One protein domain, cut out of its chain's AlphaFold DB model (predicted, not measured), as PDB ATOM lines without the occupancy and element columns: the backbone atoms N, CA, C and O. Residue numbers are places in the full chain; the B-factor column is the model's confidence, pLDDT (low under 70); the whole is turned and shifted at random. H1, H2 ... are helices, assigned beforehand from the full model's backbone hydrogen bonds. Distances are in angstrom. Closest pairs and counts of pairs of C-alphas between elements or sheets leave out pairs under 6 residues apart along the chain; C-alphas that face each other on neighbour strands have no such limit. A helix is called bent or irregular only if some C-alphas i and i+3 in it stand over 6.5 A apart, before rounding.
ATOM      1  N   TRP A 101      65.903  94.901 104.852       86.94
ATOM      2  CA  TRP A 101      65.338  95.108 106.181       86.94
ATOM      3  C   TRP A 101      66.069  94.281 107.252       86.94
ATOM      4  O   TRP A 101      66.395  94.801 108.318       86.94
ATOM      5  N   ALA A 102      66.387  93.020 106.957       85.75
ATOM      6  CA  ALA A 102      67.003  92.102 107.910       85.75
ATOM      7  C   ALA A 102      68.489  92.403 108.182       85.75
ATOM      8  O   ALA A 102      68.899  92.484 109.338       85.75
ATOM      9  N   VAL A 103      69.299  92.572 107.133       85.69
ATOM     10  CA  VAL A 103      70.778  92.612 107.200       85.69
ATOM     11  C   VAL A 103      71.338  94.001 106.856       85.69
ATOM     12  O   VAL A 103      72.511  94.281 107.070       85.69
ATOM     13  N   GLY A 104      70.504  94.921 106.379       84.00
ATOM     14  CA  GLY A 104      70.919  96.257 105.958       84.00
ATOM     15  C   GLY A 104      71.258  96.293 104.476       84.00
ATOM     16  O   GLY A 104      71.142  95.292 103.775       84.00
ATOM     17  N   ILE A 105      71.661  97.452 103.960       84.50
ATOM     18  CA  ILE A 105      71.766  97.629 102.503       84.50
ATOM     19  C   ILE A 105      72.956  96.904 101.865       84.50
ATOM     20  O   ILE A 105      72.851  96.438 100.732       84.50
ATOM     21  N   SER A 106      74.091  96.788 102.555       84.19
ATOM     22  CA  SER A 106      75.357  96.425 101.907       84.19
ATOM     23  C   SER A 106      75.375  94.995 101.364       84.19
ATOM     24  O   SER A 106      75.664  94.794 100.186       84.19
ATOM     25  N   VAL A 107      75.043  94.004 102.198       86.56
ATOM     26  CA  VAL A 107      75.102  92.582 101.814       86.56
ATOM     27  C   VAL A 107      74.087  92.248 100.709       86.56
ATOM     28  O   VAL A 107      74.501  91.713  99.678       86.56
ATOM     29  N   PRO A 108      72.794  92.605 100.830       88.31
ATOM     30  CA  PRO A 108      71.802  92.329  99.794       88.31
ATOM     31  C   PRO A 108      72.103  93.052  98.484       88.31
ATOM     32  O   PRO A 108      71.901  92.475  97.421       88.31
ATOM     33  N   THR A 109      72.620  94.287  98.537       88.31
ATOM     34  CA  THR A 109      72.949  95.051  97.321       88.31
ATOM     35  C   THR A 109      74.106  94.414  96.566       88.31
ATOM     36  O   THR A 109      74.038  94.294  95.347       88.31
ATOM     37  N   LEU A 110      75.144  93.947  97.267       89.00
ATOM     38  CA  LEU A 110      76.243  93.223  96.625       89.00
ATOM     39  C   LEU A 110      75.751  91.935  95.962       89.00
ATOM     40  O   LEU A 110      76.073  91.692  94.801       89.00
ATOM     41  N   ILE A 111      74.936  91.143  96.665       90.50
ATOM     42  CA  ILE A 111      74.356  89.911  96.115       90.50
ATOM     43  C   ILE A 111      73.509  90.226  94.877       90.50
ATOM     44  O   ILE A 111      73.664  89.564  93.850       90.50
ATOM     45  N   LEU A 112      72.661  91.257  94.946       89.62
ATOM     46  CA  LEU A 112      71.800  91.669  93.839       89.62
ATOM     47  C   LEU A 112      72.620  92.125  92.628       89.62
ATOM     48  O   LEU A 112      72.363  91.667  91.519       89.62
ATOM     49  N   ILE A 113      73.633  92.975  92.827       88.69
ATOM     50  CA  ILE A 113      74.514  93.454  91.752       88.69
ATOM     51  C   ILE A 113      75.240  92.280  91.091       88.69
ATOM     52  O   ILE A 113      75.254  92.174  89.865       88.69
ATOM     53  N   VAL A 114      75.819  91.378  91.887       90.00
ATOM     54  CA  VAL A 114      76.522  90.196  91.371       90.00
ATOM     55  C   VAL A 114      75.568  89.315  90.567       90.00
ATOM     56  O   VAL A 114      75.901  88.903  89.456       90.00
ATOM     57  N   TRP A 115      74.365  89.069  91.087       89.81
ATOM     58  CA  TRP A 115      73.350  88.286  90.391       89.81
ATOM     59  C   TRP A 115      72.904  88.954  89.081       89.81
ATOM     60  O   TRP A 115      72.898  88.307  88.034       89.81
ATOM     61  N   MET A 116      72.619  90.258  89.089       87.94
ATOM     62  CA  MET A 116      72.216  90.988  87.882       87.94
ATOM     63  C   MET A 116      73.318  90.992  86.817       87.94
ATOM     64  O   MET A 116      73.038  90.764  85.642       87.94
ATOM     65  N   LEU A 117      74.575  91.217  87.197       87.00
ATOM     66  CA  LEU A 117      75.667  91.328  86.227       87.00
ATOM     67  C   LEU A 117      76.124  89.964  85.689       87.00
ATOM     68  O   LEU A 117      76.394  89.838  84.491       87.00
ATOM     69  N   LEU A 118      76.194  88.938  86.543       85.56
ATOM     70  CA  LEU A 118      76.713  87.623  86.153       85.56
ATOM     71  C   LEU A 118      75.621  86.653  85.691       85.56
ATOM     72  O   LEU A 118      75.830  85.947  84.708       85.56
ATOM     73  N   ALA A 119      74.467  86.609  86.362       83.81
ATOM     74  CA  ALA A 119      73.399  85.671  86.014       83.81
ATOM     75  C   ALA A 119      72.465  86.239  84.936       83.81
ATOM     76  O   ALA A 119      72.191  85.551  83.952       83.81
ATOM     77  N   GLN A 120      72.027  87.495  85.087       82.81
ATOM     78  CA  GLN A 120      71.061  88.103  84.164       82.81
ATOM     79  C   GLN A 120      71.736  88.688  82.914       82.81
ATOM     80  O   GLN A 120      71.353  88.362  81.794       82.81
ATOM     81  N   ALA A 121      72.773  89.514  83.088       84.06
ATOM     82  CA  ALA A 121      73.463  90.178  81.979       84.06
ATOM     83  C   ALA A 121      74.586  89.331  81.345       84.06
ATOM     84  O   ALA A 121      75.082  89.682  80.275       84.06
ATOM     85  N   ARG A 122      74.993  88.223  81.989       86.00
ATOM     86  CA  ARG A 122      76.071  87.314  81.544       86.00
ATOM     87  C   ARG A 122      77.370  88.038  81.158       86.00
ATOM     88  O   ARG A 122      78.050  87.661  80.201       86.00
ATOM     89  N   MET A 123      77.723  89.088  81.897       84.50
ATOM     90  CA  MET A 123      78.939  89.856  81.636       84.50
ATOM     91  C   MET A 123      80.205  89.077  82.020       84.50
ATOM     92  O   MET A 123      80.188  88.178  82.861       84.50
ATOM     93  N   ARG A 124      81.349  89.458  81.433       87.00
ATOM     94  CA  ARG A 124      82.657  88.951  81.876       87.00
ATOM     95  C   ARG A 124      82.914  89.379  83.325       87.00
ATOM     96  O   ARG A 124      82.596  90.501  83.717       87.00
ATOM     97  N   TRP A 125      83.556  88.508  84.100       86.88
ATOM     98  CA  TRP A 125      83.805  88.721  85.531       86.88
ATOM     99  C   TRP A 125      84.568  90.022  85.820       86.88
ATOM    100  O   TRP A 125      84.200  90.765  86.724       86.88
ATOM    101  N   TRP A 126      85.563  90.361  84.993       82.88
ATOM    102  CA  TRP A 126      86.329  91.605  85.132       82.88
ATOM    103  C   TRP A 126      85.492  92.863  84.902       82.88
ATOM    104  O   TRP A 126      85.573  93.809  85.681       82.88
ATOM    105  N   THR A 127      84.650  92.872  83.865       86.06
ATOM    106  CA  THR A 127      83.746  94.000  83.617       86.06
ATOM    107  C   THR A 127      82.694  94.096  84.717       86.06
ATOM    108  O   THR A 127      82.440  95.187  85.215       86.06
ATOM    109  N   SER A 128      82.159  92.962  85.176       83.75
ATOM    110  CA  SER A 128      81.209  92.924  86.291       83.75
ATOM    111  C   SER A 128      81.798  93.506  87.575       83.75
ATOM    112  O   SER A 128      81.087  94.186  88.305       83.75
ATOM    113  N   LEU A 129      83.077  93.251  87.858       88.69
ATOM    114  CA  LEU A 129      83.733  93.770  89.054       88.69
ATOM    115  C   LEU A 129      83.831  95.301  89.016       88.69
ATOM    116  O   LEU A 129      83.469  95.959  89.987       88.69
ATOM    117  N   ILE A 130      84.270  95.865  87.887       90.12
ATOM    118  CA  ILE A 130      84.432  97.318  87.727       90.12
ATOM    119  C   ILE A 130      83.070  98.019  87.768       90.12
ATOM    120  O   ILE A 130      82.884  98.960  88.540       90.12
ATOM    121  N   TYR A 131      82.103  97.538  86.980       86.56
ATOM    122  CA  TYR A 131      80.757  98.115  86.957       86.56
ATOM    123  C   TYR A 131      80.052  97.959  88.305       86.56
ATOM    124  O   TYR A 131      79.474  98.920  88.807       86.56
ATOM    125  N   GLY A 132      80.137  96.780  88.921       86.50
ATOM    126  CA  GLY A 132      79.529  96.520  90.219       86.50
ATOM    127  C   GLY A 132      80.112  97.400  91.322       86.50
ATOM    128  O   GLY A 132      79.354  97.972  92.103       86.50
ATOM    129  N   ALA A 133      81.437  97.583  91.346       90.12
ATOM    130  CA  ALA A 133      82.096  98.471  92.299       90.12
ATOM    131  C   ALA A 133      81.665  99.935  92.117       90.12
ATOM    132  O   ALA A 133      81.363 100.606  93.103       90.12
ATOM    133  N   ALA A 134      81.582 100.417  90.873       91.19
ATOM    134  CA  ALA A 134      81.140 101.778  90.581       91.19
ATOM    135  C   ALA A 134      79.683 102.015  91.017       91.19
ATOM    136  O   ALA A 134      79.400 102.985  91.720       91.19
ATOM    137  N   VAL A 135      78.770 101.106  90.660       88.94
ATOM    138  CA  VAL A 135      77.353 101.194  91.052       88.94
ATOM    139  C   VAL A 135      77.211 101.154  92.572       88.94
ATOM    140  O   VAL A 135      76.517 101.992  93.143       88.94
ATOM    141  N   PHE A 136      77.902 100.230  93.241       89.50
ATOM    142  CA  PHE A 136      77.862 100.119  94.696       89.50
ATOM    143  C   PHE A 136      78.376 101.389  95.388       89.50
ATOM    144  O   PHE A 136      77.745 101.877  96.326       89.50
ATOM    145  N   ALA A 137      79.482 101.960  94.899       90.38
ATOM    146  CA  ALA A 137      80.036 103.201  95.430       90.38
ATOM    147  C   ALA A 137      79.061 104.378  95.277       90.38
ATOM    148  O   ALA A 137      78.865 105.127  96.230       90.38
ATOM    149  N   ILE A 138      78.411 104.509  94.114       89.56
ATOM    150  CA  ILE A 138      77.418 105.563  93.864       89.56
ATOM    151  C   ILE A 138      76.204 105.395  94.777       89.56
ATOM    152  O   ILE A 138      75.785 106.362  95.407       89.56
ATOM    153  N   VAL A 139      75.651 104.182  94.885       87.00
ATOM    154  CA  VAL A 139      74.502 103.914  95.765       87.00
ATOM    155  C   VAL A 139      74.848 104.282  97.205       87.00
ATOM    156  O   VAL A 139      74.079 104.992  97.848       87.00
ATOM    157  N   ARG A 140      76.019 103.868  97.699       84.69
ATOM    158  CA  ARG A 140      76.444 104.199  99.062       84.69
ATOM    159  C   ARG A 140      76.604 105.707  99.257       84.69
ATOM    160  O   ARG A 140      76.069 106.245 100.217       84.69
ATOM    161  N   LEU A 141      77.259 106.380  98.314       86.75
ATOM    162  CA  LEU A 141      77.438 107.829  98.343       86.75
ATOM    163  C   LEU A 141      76.093 108.568  98.371       86.75
ATOM    164  O   LEU A 141      75.936 109.514  99.135       86.75
ATOM    165  N   LEU A 142      75.102 108.123  97.595       86.19
ATOM    166  CA  LEU A 142      73.758 108.699  97.641       86.19
ATOM    167  C   LEU A 142      73.088 108.497  99.003       86.19
ATOM    168  O   LEU A 142      72.431 109.414  99.486       86.19
ATOM    169  N   PHE A 143      73.256 107.334  99.639       82.88
ATOM    170  CA  PHE A 143      72.720 107.102 100.982       82.88
ATOM    171  C   PHE A 143      73.379 107.992 102.033       82.88
ATOM    172  O   PHE A 143      72.663 108.612 102.821       82.88
ATOM    173  N   ASP A 144      74.704 108.103 102.000       81.94
ATOM    174  CA  ASP A 144      75.456 108.947 102.929       81.94
ATOM    175  C   ASP A 144      75.050 110.429 102.761       81.94
ATOM    176  O   ASP A 144      74.848 111.138 103.745       81.94
ATOM    177  N   LEU A 145      74.826 110.886 101.520       84.75
ATOM    178  CA  LEU A 145      74.391 112.259 101.228       84.75
ATOM    179  C   LEU A 145      72.929 112.545 101.602       84.75
ATOM    180  O   LEU A 145      72.628 113.634 102.086       84.75
ATOM    181  N   LEU A 146      72.009 111.614 101.330       82.75
ATOM    182  CA  LEU A 146      70.566 111.849 101.479       82.75
ATOM    183  C   LEU A 146      70.033 111.497 102.868       82.75
ATOM    184  O   LEU A 146      69.023 112.059 103.293       82.75
ATOM    185  N   ARG A 147      70.652 110.531 103.548       71.75
ATOM    186  CA  ARG A 147      70.098 109.920 104.764       71.75
ATOM    187  C   ARG A 147      71.031 110.002 105.972       71.75
ATOM    188  O   ARG A 147      70.594 109.663 107.067       71.75
ATOM    189  N   GLY A 148      72.270 110.463 105.797       65.88
ATOM    190  CA  GLY A 148      73.272 110.591 106.860       65.88
ATOM    191  C   GLY A 148      73.930 109.264 107.243       65.88
ATOM    192  O   GLY A 148      75.146 109.230 107.362       65.88
ATOM    193  N   ASP A 149      73.153 108.180 107.346       65.00
ATOM    194  CA  ASP A 149      73.642 106.819 107.589       65.00
ATOM    195  C   ASP A 149      72.904 105.778 106.729       65.00
ATOM    196  O   ASP A 149      71.690 105.848 106.489       65.00
ATOM    197  N   ALA A 150      73.644 104.765 106.272       65.06
ATOM    198  CA  ALA A 150      73.080 103.615 105.574       65.06
ATOM    199  C   ALA A 150      72.262 102.736 106.543       65.06
ATOM    200  O   ALA A 150      72.659 102.560 107.695       65.06
ATOM    201  N   PRO A 151      71.141 102.129 106.102       68.12
ATOM    202  CA  PRO A 151      70.333 101.293 106.981       68.12
ATOM    203  C   PRO A 151      71.139 100.064 107.419       68.12
ATOM    204  O   PRO A 151      71.462  99.194 106.602       68.12
ATOM    205  N   VAL A 152      71.452 100.008 108.714       69.56
ATOM    206  CA  VAL A 152      71.974  98.829 109.409       69.56
ATOM    207  C   VAL A 152      70.780  97.931 109.720       69.56
ATOM    208  O   VAL A 152      69.796  98.379 110.301       69.56
ATOM    209  N   GLY A 153      70.789  96.704 109.200       71.19
ATOM    210  CA  GLY A 153      69.613  95.834 109.241       71.19
ATOM    211  C   GLY A 153      69.107  95.591 110.651       71.19
ATOM    212  O   GLY A 153      69.887  95.605 111.603       71.19
ATOM    213  N   ALA A 154      67.813  95.298 110.774       74.44
ATOM    214  CA  ALA A 154      67.181  95.036 112.060       74.44
ATOM    215  C   ALA A 154      67.905  93.938 112.853       74.44
ATOM    216  O   ALA A 154      67.974  94.034 114.066       74.44
ATOM    217  N   LEU A 155      68.486  92.928 112.195       69.94
ATOM    218  CA  LEU A 155      69.187  91.831 112.872       69.94
ATOM    219  C   LEU A 155      70.640  92.159 113.241       69.94
ATOM    220  O   LEU A 155      71.145  91.616 114.217       69.94
ATOM    221  N   LEU A 156      71.313  93.027 112.481       60.81
ATOM    222  CA  LEU A 156      72.701  93.429 112.755       60.81
ATOM    223  C   LEU A 156      72.797  94.634 113.697       60.81
ATOM    224  O   LEU A 156      73.848  94.870 114.275       60.81
ATOM    225  N   ALA A 157      71.710  95.387 113.875       57.78
ATOM    226  CA  ALA A 157      71.653  96.508 114.811       57.78
ATOM    227  C   ALA A 157      71.637  96.076 116.294       57.78
ATOM    228  O   ALA A 157      71.842  96.916 117.166       57.78
ATOM    229  N   PHE A 158      71.384  94.793 116.589       53.00
ATOM    230  CA  PHE A 158      71.341  94.247 117.955       53.00
ATOM    231  C   PHE A 158      72.649  93.581 118.421       53.00
ATOM    232  O   PHE A 158      72.678  93.082 119.548       53.00
ATOM    233  N   SER A 159      73.696  93.528 117.585       46.72
ATOM    234  CA  SER A 159      75.002  92.940 117.944       46.72
ATOM    235  C   SER A 159      76.036  93.987 118.325       46.72
ATOM    236  O   SER A 159      76.164  94.951 117.537       46.72
TER     237      SER A 159
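AT A GLANCE: This is residues 101 to 159 of the 159 residues of an uncharacterized protein of Jannaschia helgolandensis (UniProt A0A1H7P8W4). Two helices make a narrow V: the long H2 and the shorter H1 meet near the turn that joins them and spread apart toward their other ends. The last stretch, residues 148 to 159, crosses the open end of the V from the end of H2 to the first printed residues, with a hollow between the helices there. The printed part has 59 residues with two named helices, H1 then H2, and no named strand; its class is all helix. It is loose, with a radius of gyration of the C-alphas of 13.0 A, and elongated, spanning 37 by 23 by 15 A.

IN THESE COORDINATES: H2, the longest helix, holds residues 125 to 147 and measures 31.7 A from its first to its last C-alpha, from (83.805, 88.721, 85.531) to (70.098, 109.920, 104.764). H1 holds residues 106 to 120, begins at C-alpha 106 at (75.357, 96.425, 101.907) and is 20.1 A long. Residues 148 to 159 hold no named element and end at C-alpha 159 at (75.002, 92.940, 117.944).

HOW THE PARTS SIT: H2 touches H1, with 10 pairs of C-alphas within 8 A. The closest C-alphas of the two are those of Ser 128 and Leu 117, 5.8 A apart. They run opposite ways at a steep tilt of 37 degrees, only just past shallow, with centres 11.4 A apart. A tight link of 4 residues joins them, and they form a helical hairpin. In H1 and H2 every O i to N i+4 pair is within hydrogen-bond range. Neither helix is bent.

THE WHOLE: The two C-alphas farthest apart, those of Arg 124 and Phe 158, are 38.2 A apart. The printed part has no cut and ends at the chain's last residue, 159. Mean pLDDT of the printed part is 81.8; residues 148 to 152 and 155 to 159 are under 70.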